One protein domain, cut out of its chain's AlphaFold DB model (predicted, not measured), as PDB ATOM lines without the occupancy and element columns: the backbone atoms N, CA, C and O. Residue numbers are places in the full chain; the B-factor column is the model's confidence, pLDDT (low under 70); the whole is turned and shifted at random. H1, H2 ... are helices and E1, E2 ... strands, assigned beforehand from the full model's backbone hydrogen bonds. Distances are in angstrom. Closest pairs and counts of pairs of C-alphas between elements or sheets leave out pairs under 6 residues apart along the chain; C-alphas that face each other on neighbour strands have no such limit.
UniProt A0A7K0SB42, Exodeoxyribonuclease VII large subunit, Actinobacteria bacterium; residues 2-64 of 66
ATOM      1  N   LEU A   2      -1.297  32.405  41.550       53.62
ATOM      2  CA  LEU A   2      -0.194  31.585  42.099       53.62
ATOM      3  C   LEU A   2       0.126  30.285  41.320       53.62
ATOM      4  O   LEU A   2       1.288  29.958  41.125       53.62
ATOM      5  N   ALA A   3      -0.875  29.582  40.777       58.41
ATOM      6  CA  ALA A   3      -0.644  28.296  40.094       58.41
ATOM      7  C   ALA A   3       0.214  28.381  38.806       58.41
ATOM      8  O   ALA A   3       0.814  27.391  38.389       58.41
ATOM      9  N   ALA A   4       0.273  29.551  38.157       59.88
ATOM     10  CA  ALA A   4       1.075  29.753  36.946       59.88
ATOM     11  C   ALA A   4       2.552  30.054  37.266       59.88
ATOM     12  O   ALA A   4       3.447  29.677  36.503       59.88
ATOM     13  N   GLU A   5       2.809  30.700  38.403       56.91
ATOM     14  CA  GLU A   5       4.158  31.010  38.885       56.91
ATOM     15  C   GLU A   5       4.858  29.733  39.372       56.91
ATOM     16  O   GLU A   5       5.983  29.457  38.947       56.91
ATOM     17  N   ASP A   6       4.161  28.864  40.110       57.31
ATOM     18  CA  ASP A   6       4.705  27.575  40.566       57.31
ATOM     19  C   ASP A   6       5.099  26.654  39.400       57.31
ATOM     20  O   ASP A   6       6.186  26.068  39.385       57.31
ATOM     21  N   LEU A   7       4.266  26.577  38.355       59.25
ATOM     22  CA  LEU A   7       4.576  25.800  37.150       59.25
ATOM     23  C   LEU A   7       5.806  26.348  36.406       59.25
ATOM     24  O   LEU A   7       6.576  25.583  35.815       59.25
ATOM     25  N   THR A   8       6.013  27.665  36.449       60.16
ATOM     26  CA  THR A   8       7.181  28.324  35.853       60.16
ATOM     27  C   THR A   8       8.453  27.983  36.629       60.16
ATOM     28  O   THR A   8       9.463  27.631  36.016       60.16
ATOM     29  N   HIS A   9       8.394  27.970  37.962       55.91
ATOM     30  CA  HIS A   9       9.519  27.588  38.822       55.91
ATOM     31  C   HIS A   9       9.902  26.105  38.689       55.91
ATOM     32  O   HIS A   9      11.090  25.782  38.587       55.91
ATOM     33  N   VAL A  10       8.927  25.194  38.602       56.69
ATOM     34  CA  VAL A  10       9.204  23.762  38.382       56.69
ATOM     35  C   VAL A  10       9.796  23.522  36.989       56.69
ATOM     36  O   VAL A  10      10.795  22.815  36.863       56.69
ATOM     37  N   ARG A  11       9.271  24.167  35.938       54.47
ATOM     38  CA  ARG A  11       9.842  24.080  34.579       54.47
ATOM     39  C   ARG A  11      11.240  24.682  34.487       54.47
ATOM     40  O   ARG A  11      12.078  24.127  33.782       54.47
ATOM     41  N   ALA A  12      11.513  25.776  35.193       55.28
ATOM     42  CA  ALA A  12      12.848  26.363  35.266       55.28
ATOM     43  C   ALA A  12      13.846  25.404  35.935       55.28
ATOM     44  O   ALA A  12      14.969  25.263  35.455       55.28
ATOM     45  N   ARG A  13      13.426  24.675  36.978       50.19
ATOM     46  CA  ARG A  13      14.261  23.669  37.650       50.19
ATOM     47  C   ARG A  13      14.468  22.409  36.801       50.19
ATOM     48  O   ARG A  13      15.586  21.910  36.733       50.19
ATOM     49  N   VAL A  14      13.445  21.961  36.069       52.69
ATOM     50  CA  VAL A  14      13.570  20.878  35.074       52.69
ATOM     51  C   VAL A  14      14.464  21.298  33.903       52.69
ATOM     52  O   VAL A  14      15.255  20.491  33.436       52.69
ATOM     53  N   ARG A  15      14.415  22.561  33.454       51.75
ATOM     54  CA  ARG A  15      15.326  23.102  32.428       51.75
ATOM     55  C   ARG A  15      16.760  23.237  32.930       51.75
ATOM     56  O   ARG A  15      17.672  22.890  32.195       51.75
ATOM     57  N   ALA A  16      16.970  23.678  34.169       48.94
ATOM     58  CA  ALA A  16      18.303  23.767  34.771       48.94
ATOM     59  C   ALA A  16      18.972  22.391  34.953       48.94
ATOM     60  O   ALA A  16      20.196  22.306  34.926       48.94
ATOM     61  N   LEU A  17      18.171  21.328  35.095       54.25
ATOM     62  CA  LEU A  17      18.609  19.927  35.140       54.25
ATOM     63  C   LEU A  17      18.496  19.210  33.782       54.25
ATOM     64  O   LEU A  17      18.848  18.037  33.676       54.25
ATOM     65  N   SER A  18      17.991  19.886  32.745       58.97
ATOM     66  CA  SER A  18      17.798  19.293  31.426       58.97
ATOM     67  C   SER A  18      19.124  19.308  30.671       58.97
ATOM     68  O   SER A  18      19.705  20.387  30.506       58.97
ATOM     69  N   PRO A  19      19.568  18.161  30.125       68.06
ATOM     70  CA  PRO A  19      20.700  18.109  29.203       68.06
ATOM     71  C   PRO A  19      20.602  19.164  28.090       68.06
ATOM     72  O   PRO A  19      21.617  19.713  27.673       68.06
ATOM     73  N   GLN A  20      19.378  19.513  27.674       78.25
ATOM     74  CA  GLN A  20      19.127  20.478  26.607       78.25
ATOM     75  C   GLN A  20      19.612  21.895  26.936       78.25
ATOM     76  O   GLN A  20      20.248  22.512  26.096       78.25
ATOM     77  N   ALA A  21      19.396  22.407  28.154       80.25
ATOM     78  CA  ALA A  21      19.816  23.775  28.484       80.25
ATOM     79  C   ALA A  21      21.346  23.926  28.500       80.25
ATOM     80  O   ALA A  21      21.870  25.021  28.311       80.25
ATOM     81  N   THR A  22      22.071  22.835  28.741       82.69
ATOM     82  CA  THR A  22      23.530  22.803  28.610       82.69
ATOM     83  C   THR A  22      23.941  22.761  27.143       82.69
ATOM     84  O   THR A  22      24.825  23.515  26.753       82.69
ATOM     85  N   LEU A  23      23.269  21.964  26.309       85.44
ATOM     86  CA  LEU A  23      23.524  21.950  24.866       85.44
ATOM     87  C   LEU A  23      23.263  23.322  24.224       85.44
ATOM     88  O   LEU A  23      24.089  23.803  23.452       85.44
ATOM     89  N   ASP A  24      22.180  24.001  24.613       87.56
ATOM     90  CA  ASP A  24      21.815  25.337  24.116       87.56
ATOM     91  C   ASP A  24      22.861  26.416  24.468       87.56
ATOM     92  O   ASP A  24      22.949  27.435  23.787       87.56
ATOM     93  N   ARG A  25      23.693  26.196  25.500       88.88
ATOM     94  CA  ARG A  25      24.835  27.074  25.834       88.88
ATOM     95  C   ARG A  25      26.065  26.848  24.947       88.88
ATOM     96  O   ARG A  25      27.067  27.530  25.141       88.88
ATOM     97  N   GLY A  26      26.009  25.908  24.003       89.56
ATOM     98  CA  GLY A  26      27.103  25.602  23.078       89.56
ATOM     99  C   GLY A  26      27.966  24.405  23.479       89.56
ATOM    100  O   GLY A  26      29.021  24.195  22.886       89.56
ATOM    101  N   TYR A  27      27.540  23.611  24.462       91.62
ATOM    102  CA  TYR A  27      28.196  22.343  24.783       91.62
ATOM    103  C   TYR A  27      27.666  21.206  23.899       91.62
ATOM    104  O   TYR A  27      26.575  21.287  23.337       91.62
ATOM    105  N   SER A  28      28.422  20.112  23.822       92.06
ATOM    106  CA  SER A  28      28.033  18.896  23.106       92.06
ATOM    107  C   SER A  28      28.170  17.662  23.987       92.06
ATOM    108  O   SER A  28      29.099  17.577  24.791       92.06
ATOM    109  N   VAL A  29      27.311  16.667  23.776       91.81
ATOM    110  CA  VAL A  29      27.537  15.315  24.303       91.81
ATOM    111  C   VAL A  29      28.289  14.506  23.253       91.81
ATOM    112  O   VAL A  29      27.838  14.400  22.113       91.81
ATOM    113  N   VAL A  30      29.427  13.936  23.647       94.62
ATOM    114  CA  VAL A  30      30.260  13.082  22.795       94.62
ATOM    115  C   VAL A  30      29.977  11.624  23.130       94.62
ATOM    116  O   VAL A  30      30.128  11.213  24.281       94.62
ATOM    117  N   GLN A  31      29.582  10.842  22.130       93.44
ATOM    118  CA  GLN A  31      29.366   9.406  22.263       93.44
ATOM    119  C   GLN A  31      30.373   8.621  21.428       93.44
ATOM    120  O   GLN A  31      30.784   9.058  20.349       93.44
ATOM    121  N   LEU A  32      30.738   7.449  21.933       93.94
ATOM    122  CA  LEU A  32      31.489   6.448  21.194       93.94
ATOM    123  C   LEU A  32      30.559   5.702  20.220       93.94
ATOM    124  O   LEU A  32      29.341   5.903  20.194       93.94
ATOM    125  N   ASP A  33      31.142   4.845  19.394       88.69
ATOM    126  CA  ASP A  33      30.427   3.992  18.443       88.69
ATOM    127  C   ASP A  33      29.465   3.005  19.120       88.69
ATOM    128  O   ASP A  33      28.389   2.739  18.585       88.69
ATOM    129  N   ASP A  34      29.813   2.539  20.318       86.38
ATOM    130  CA  ASP A  34      28.970   1.699  21.174       86.38
ATOM    131  C   ASP A  34      27.833   2.462  21.894       86.38
ATOM    132  O   ASP A  34      27.036   1.863  22.616       86.38
ATOM    133  N   GLY A  35      27.732   3.783  21.696       84.50
ATOM    134  CA  GLY A  35      26.715   4.646  22.301       84.50
ATOM    135  C   GLY A  35      27.033   5.116  23.726       84.50
ATOM    136  O   GLY A  35      26.282   5.928  24.280       84.50
ATOM    137  N   SER A  36      28.143   4.667  24.318       89.69
ATOM    138  CA  SER A  36      28.619   5.163  25.610       89.69
ATOM    139  C   SER A  36      29.127   6.606  25.509       89.69
ATOM    140  O   SER A  36      29.473   7.096  24.436       89.69
ATOM    141  N   ILE A  37      29.142   7.330  26.632       91.00
ATOM    142  CA  ILE A  37      29.596   8.728  26.673       91.00
ATOM    143  C   ILE A  37      31.111   8.775  26.861       91.00
ATOM    144  O   ILE A  37      31.628   8.218  27.832       91.00
ATOM    145  N   ALA A  38      31.810   9.512  25.998       92.88
ATOM    146  CA  ALA A  38      33.221   9.812  26.195       92.88
ATOM    147  C   ALA A  38      33.384  10.757  27.397       92.88
ATOM    148  O   ALA A  38      32.820  11.851  27.423       92.88
ATOM    149  N   ARG A  39      34.136  10.322  28.413       93.19
ATOM    150  CA  ARG A  39      34.353  11.081  29.662       93.19
ATOM    151  C   ARG A  39      35.803  11.487  29.902       93.19
ATOM    152  O   ARG A  39      36.045  12.394  30.688       93.19
ATOM    153  N   ASP A  40      36.743  10.818  29.244       93.06
ATOM    154  CA  ASP A  40      38.175  11.083  29.335       93.06
ATOM    155  C   ASP A  40      38.741  11.118  27.916       93.06
ATOM    156  O   ASP A  40      38.530  10.185  27.146       93.06
ATOM    157  N   ALA A  41      39.449  12.188  27.560       91.75
ATOM    158  CA  ALA A  41      40.091  12.294  26.256       91.75
ATOM    159  C   ALA A  41      41.188  11.231  26.074       91.75
ATOM    160  O   ALA A  41      41.382  10.739  24.969       91.75
ATOM    161  N   LYS A  42      41.852  10.803  27.158       92.44
ATOM    162  CA  LYS A  42      42.935   9.806  27.102       92.44
ATOM    163  C   LYS A  42      42.457   8.397  26.761       92.44
ATOM    164  O   LYS A  42      43.271   7.556  26.388       92.44
ATOM    165  N   SER A  43      41.162   8.113  26.918       90.19
ATOM    166  CA  SER A  43      40.594   6.824  26.513       90.19
ATOM    167  C   SER A  43      40.275   6.767  25.017       90.19
ATOM    168  O   SER A  43      40.023   5.679  24.490       90.19
ATOM    169  N   LEU A  44      40.311   7.914  24.332       94.00
ATOM    170  CA  LEU A  44      40.081   8.004  22.901       94.00
ATOM    171  C   LEU A  44      41.309   7.544  22.117       94.00
ATOM    172  O   LEU A  44      42.456   7.685  22.539       94.00
ATOM    173  N   LYS A  45      41.058   6.976  20.941       94.25
ATOM    174  CA  LYS A  45      42.100   6.482  20.041       94.25
ATOM    175  C   LYS A  45      42.139   7.342  18.786       94.25
ATOM    176  O   LYS A  45      41.098   7.695  18.245       94.25
ATOM    177  N   PHE A  46      43.338   7.610  18.273       95.62
ATOM    178  CA  PHE A  46      43.501   8.243  16.963       95.62
ATOM    179  C   PHE A  46      42.693   7.493  15.890       95.62
ATOM    180  O   PHE A  46      42.731   6.261  15.824       95.62
ATOM    181  N   GLY A  47      41.961   8.231  15.059       95.06
ATOM    182  CA  GLY A  47      41.074   7.688  14.030       95.06
ATOM    183  C   GLY A  47      39.727   7.173  14.548       95.06
ATOM    184  O   GLY A  47      38.896   6.743  13.747       95.06
ATOM    185  N   GLN A  48      39.473   7.215  15.860       95.19
ATOM    186  CA  GLN A  48      38.195   6.791  16.424       95.19
ATOM    187  C   GLN A  48      37.072   7.729  15.974       95.19
ATOM    188  O   GLN A  48      37.208   8.954  16.012       95.19
ATOM    189  N   LYS A  49      35.952   7.136  15.552       95.75
ATOM    190  CA  LYS A  49      34.739   7.870  15.189       95.75
ATOM    191  C   LYS A  49      33.952   8.217  16.441       95.75
ATOM    192  O   LYS A  49      33.760   7.373  17.311       95.75
ATOM    193  N   LEU A  50      33.467   9.448  16.487       95.94
ATOM    194  CA  LEU A  50      32.668   9.982  17.579       95.94
ATOM    195  C   LEU A  50      31.346  10.494  17.030       95.94
ATOM    196  O   LEU A  50      31.306  11.056  15.932       95.94
ATOM    197  N   ARG A  51      30.283  10.361  17.820       95.88
ATOM    198  CA  ARG A  51      28.996  11.004  17.557       95.88
ATOM    199  C   ARG A  51      28.855  12.216  18.465       95.88
ATOM    200  O   ARG A  51      28.973  12.102  19.683       95.88
ATOM    201  N   LEU A  52      28.609  13.371  17.868       95.19
ATOM    202  CA  LEU A  52      28.429  14.632  18.568       95.19
ATOM    203  C   LEU A  52      26.955  15.005  18.540       95.19
ATOM    204  O   LEU A  52      26.389  15.231  17.469       95.19
ATOM    205  N   ARG A  53      26.348  15.107  19.719       92.38
ATOM    206  CA  ARG A  53      25.009  15.667  19.878       92.38
ATOM    207  C   ARG A  53      25.104  17.122  20.300       92.38
ATOM    208  O   ARG A  53      25.734  17.433  21.311       92.38
ATOM    209  N   LEU A  54      24.467  17.986  19.519       92.62
ATOM    210  CA  LEU A  54      24.430  19.431  19.723       92.62
ATOM    211  C   LEU A  54      23.044  19.858  20.223       92.62
ATOM    212  O   LEU A  54      22.149  19.028  20.390       92.62
ATOM    213  N   ALA A  55      22.857  21.162  20.438       91.12
ATOM    214  CA  ALA A  55      21.550  21.742  20.759       91.12
ATOM    215  C   ALA A  55      20.476  21.339  19.739       91.12
ATOM    216  O   ALA A  55      19.358  20.982  20.108       91.12
ATOM    217  N   VAL A  56      20.846  21.353  18.458       91.75
ATOM    218  CA  VAL A  56      19.993  20.945  17.347       91.75
ATOM    219  C   VAL A  56      20.769  19.973  16.469       91.75
ATOM    220  O   VAL A  56      21.794  20.328  15.889       91.75
ATOM    221  N   GLY A  57      20.254  18.751  16.358       91.25
ATOM    222  CA  GLY A  57      20.816  17.715  15.500       91.25
ATOM    223  C   GLY A  57      22.054  17.015  16.060       91.25
ATOM    224  O   GLY A  57      22.480  17.213  17.202       91.25
ATOM    225  N   GLU A  58      22.607  16.145  15.221       93.56
ATOM    226  CA  GLU A  58      23.760  15.305  15.528       93.56
ATOM    227  C   GLU A  58      24.679  15.236  14.306       93.56
ATOM    228  O   GLU A  58      24.223  15.318  13.163       93.56
ATOM    229  N   THR A  59      25.978  15.082  14.540       96.38
ATOM    230  CA  THR A  59      26.979  14.892  13.485       96.38
ATOM    231  C   THR A  59      28.081  13.945  13.954       96.38
ATOM    232  O   THR A  59      28.112  13.543  15.117       96.38
ATOM    233  N   ASN A  60      28.991  13.582  13.055       96.50
ATOM    234  CA  ASN A  60      30.129  12.728  13.367       96.50
ATOM    235  C   ASN A  60      31.436  13.526  13.364       96.50
ATOM    236  O   ASN A  60      31.597  14.475  12.599       96.50
ATOM    237  N   ALA A  61      32.388  13.087  14.182       96.31
ATOM    238  CA  ALA A  61      33.758  13.583  14.206       96.31
ATOM    239  C   ALA A  61      34.753  12.417  14.236       96.31
ATOM    240  O   ALA A  61      34.382  11.258  14.434       96.31
ATOM    241  N   THR A  62      36.026  12.714  13.999       96.75
ATOM    242  CA  THR A  62      37.117  11.736  14.071       96.75
ATOM    243  C   THR A  62      38.239  12.313  14.916       96.75
ATOM    244  O   THR A  62      38.600  13.472  14.741       96.75
ATOM    245  N   VAL A  63      38.768  11.510  15.837       96.31
ATOM    246  CA  VAL A  63      39.898  11.894  16.690       96.31
ATOM    247  C   VAL A  63      41.162  11.983  15.839       96.31
ATOM    248  O   VAL A  63      41.535  11.009  15.184       96.31
ATOM    249  N   THR A  64      41.819  13.140  15.844       95.81
ATOM    250  CA  THR A  64      43.021  13.411  15.036       95.81
ATOM    251  C   THR A  64      44.285  13.612  15.868       95.81
ATOM    252  O   THR A  64      45.350  13.836  15.301       95.81
TER     253      THR A  64
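What this domain is: This is residues 2 to 64 of the 66 residues of the protein "Exodeoxyribonuclease VII large subunit" of Actinobacteria bacterium (UniProt A0A7K0SB42). A small head, built on an antiparallel sheet of three strands, has one long helix, H1, sticking out from it as an arm with residues 2 to 18, and this arm makes much of the length. The short helix H2 sits at the joint between arm and head, and the long loop of residues 32 to 48 joins E1 to E2. The printed part has 63 residues, with two named helices and then three named strands along the chain, H1 H2 E1 E2 E3; the class is mixed, helices and strands, and the sheet's order is E1 - E2 - E3, all antiparallel. The whole is only just extended, close to loose, with a radius of gyration of the C-alphas of 16.2 A, and spans 55 by 20 by 18 A.

Where its parts are: Find C-alpha 2 at (-0.194, 31.585, 42.099); from there H1, residues 2 to 16, runs 21.4 A to C-alpha 16 at (18.303, 23.767, 34.771). Next comes H2, residues 19 to 23. Then look for E1, residues 29 to 31. Past the loop, E2 covers residues 49 to 53 and is 13.3 A long. E3, residues 58 to 62, is 13.9 A long and ends at C-alpha 62, at (37.117, 11.736, 14.071).

How they stand to each other: Begin with the sheet, a meander, each strand the antiparallel neighbour of the one before. E2 is its inner strand; E1 and E3 are edge strands and are apart. In the hairpin of E1 and E2, at 149 degrees between directions, C-alphas 30 and 52 face each other at 4.9 A; look for N 31 and O 51 within hydrogen-bond range at 2.8 A. In the hairpin of E2 and E3, at 150 degrees, C-alphas 51 and 60 face each other at 4.7 A, and N 52 and O 59 are within range at 2.8 A. H2 is only just not on the sheet, with 4 pairs of C-alphas within 10 A; its closest C-alpha to E1 is that of Leu 23, 7.8 A from that of Val 29. H1 and H2 are close but not clearly touching, the closest C-alphas being those of Arg 15 and Ala 21, 6.0 A apart. H1 is not on the sheet and is apart from E1, E2 and E3. In H2 every O i to N i+4 pair is within hydrogen-bond range; in H1, 10 of 11 are.

The domain as a whole: The outline is a rod, and the two C-alphas farthest apart, those of Leu 2 and Phe 46, are 55.6 A apart. Without residues 2 to 18, which stand free, the body spans 30 by 19 by 18 A. The printed part has no cut. The link from E1 to E2, 17 residues, is long; the other three are tight. Mean pLDDT of the printed part is 81.7; look at residues 2 to 19 for the values under 70.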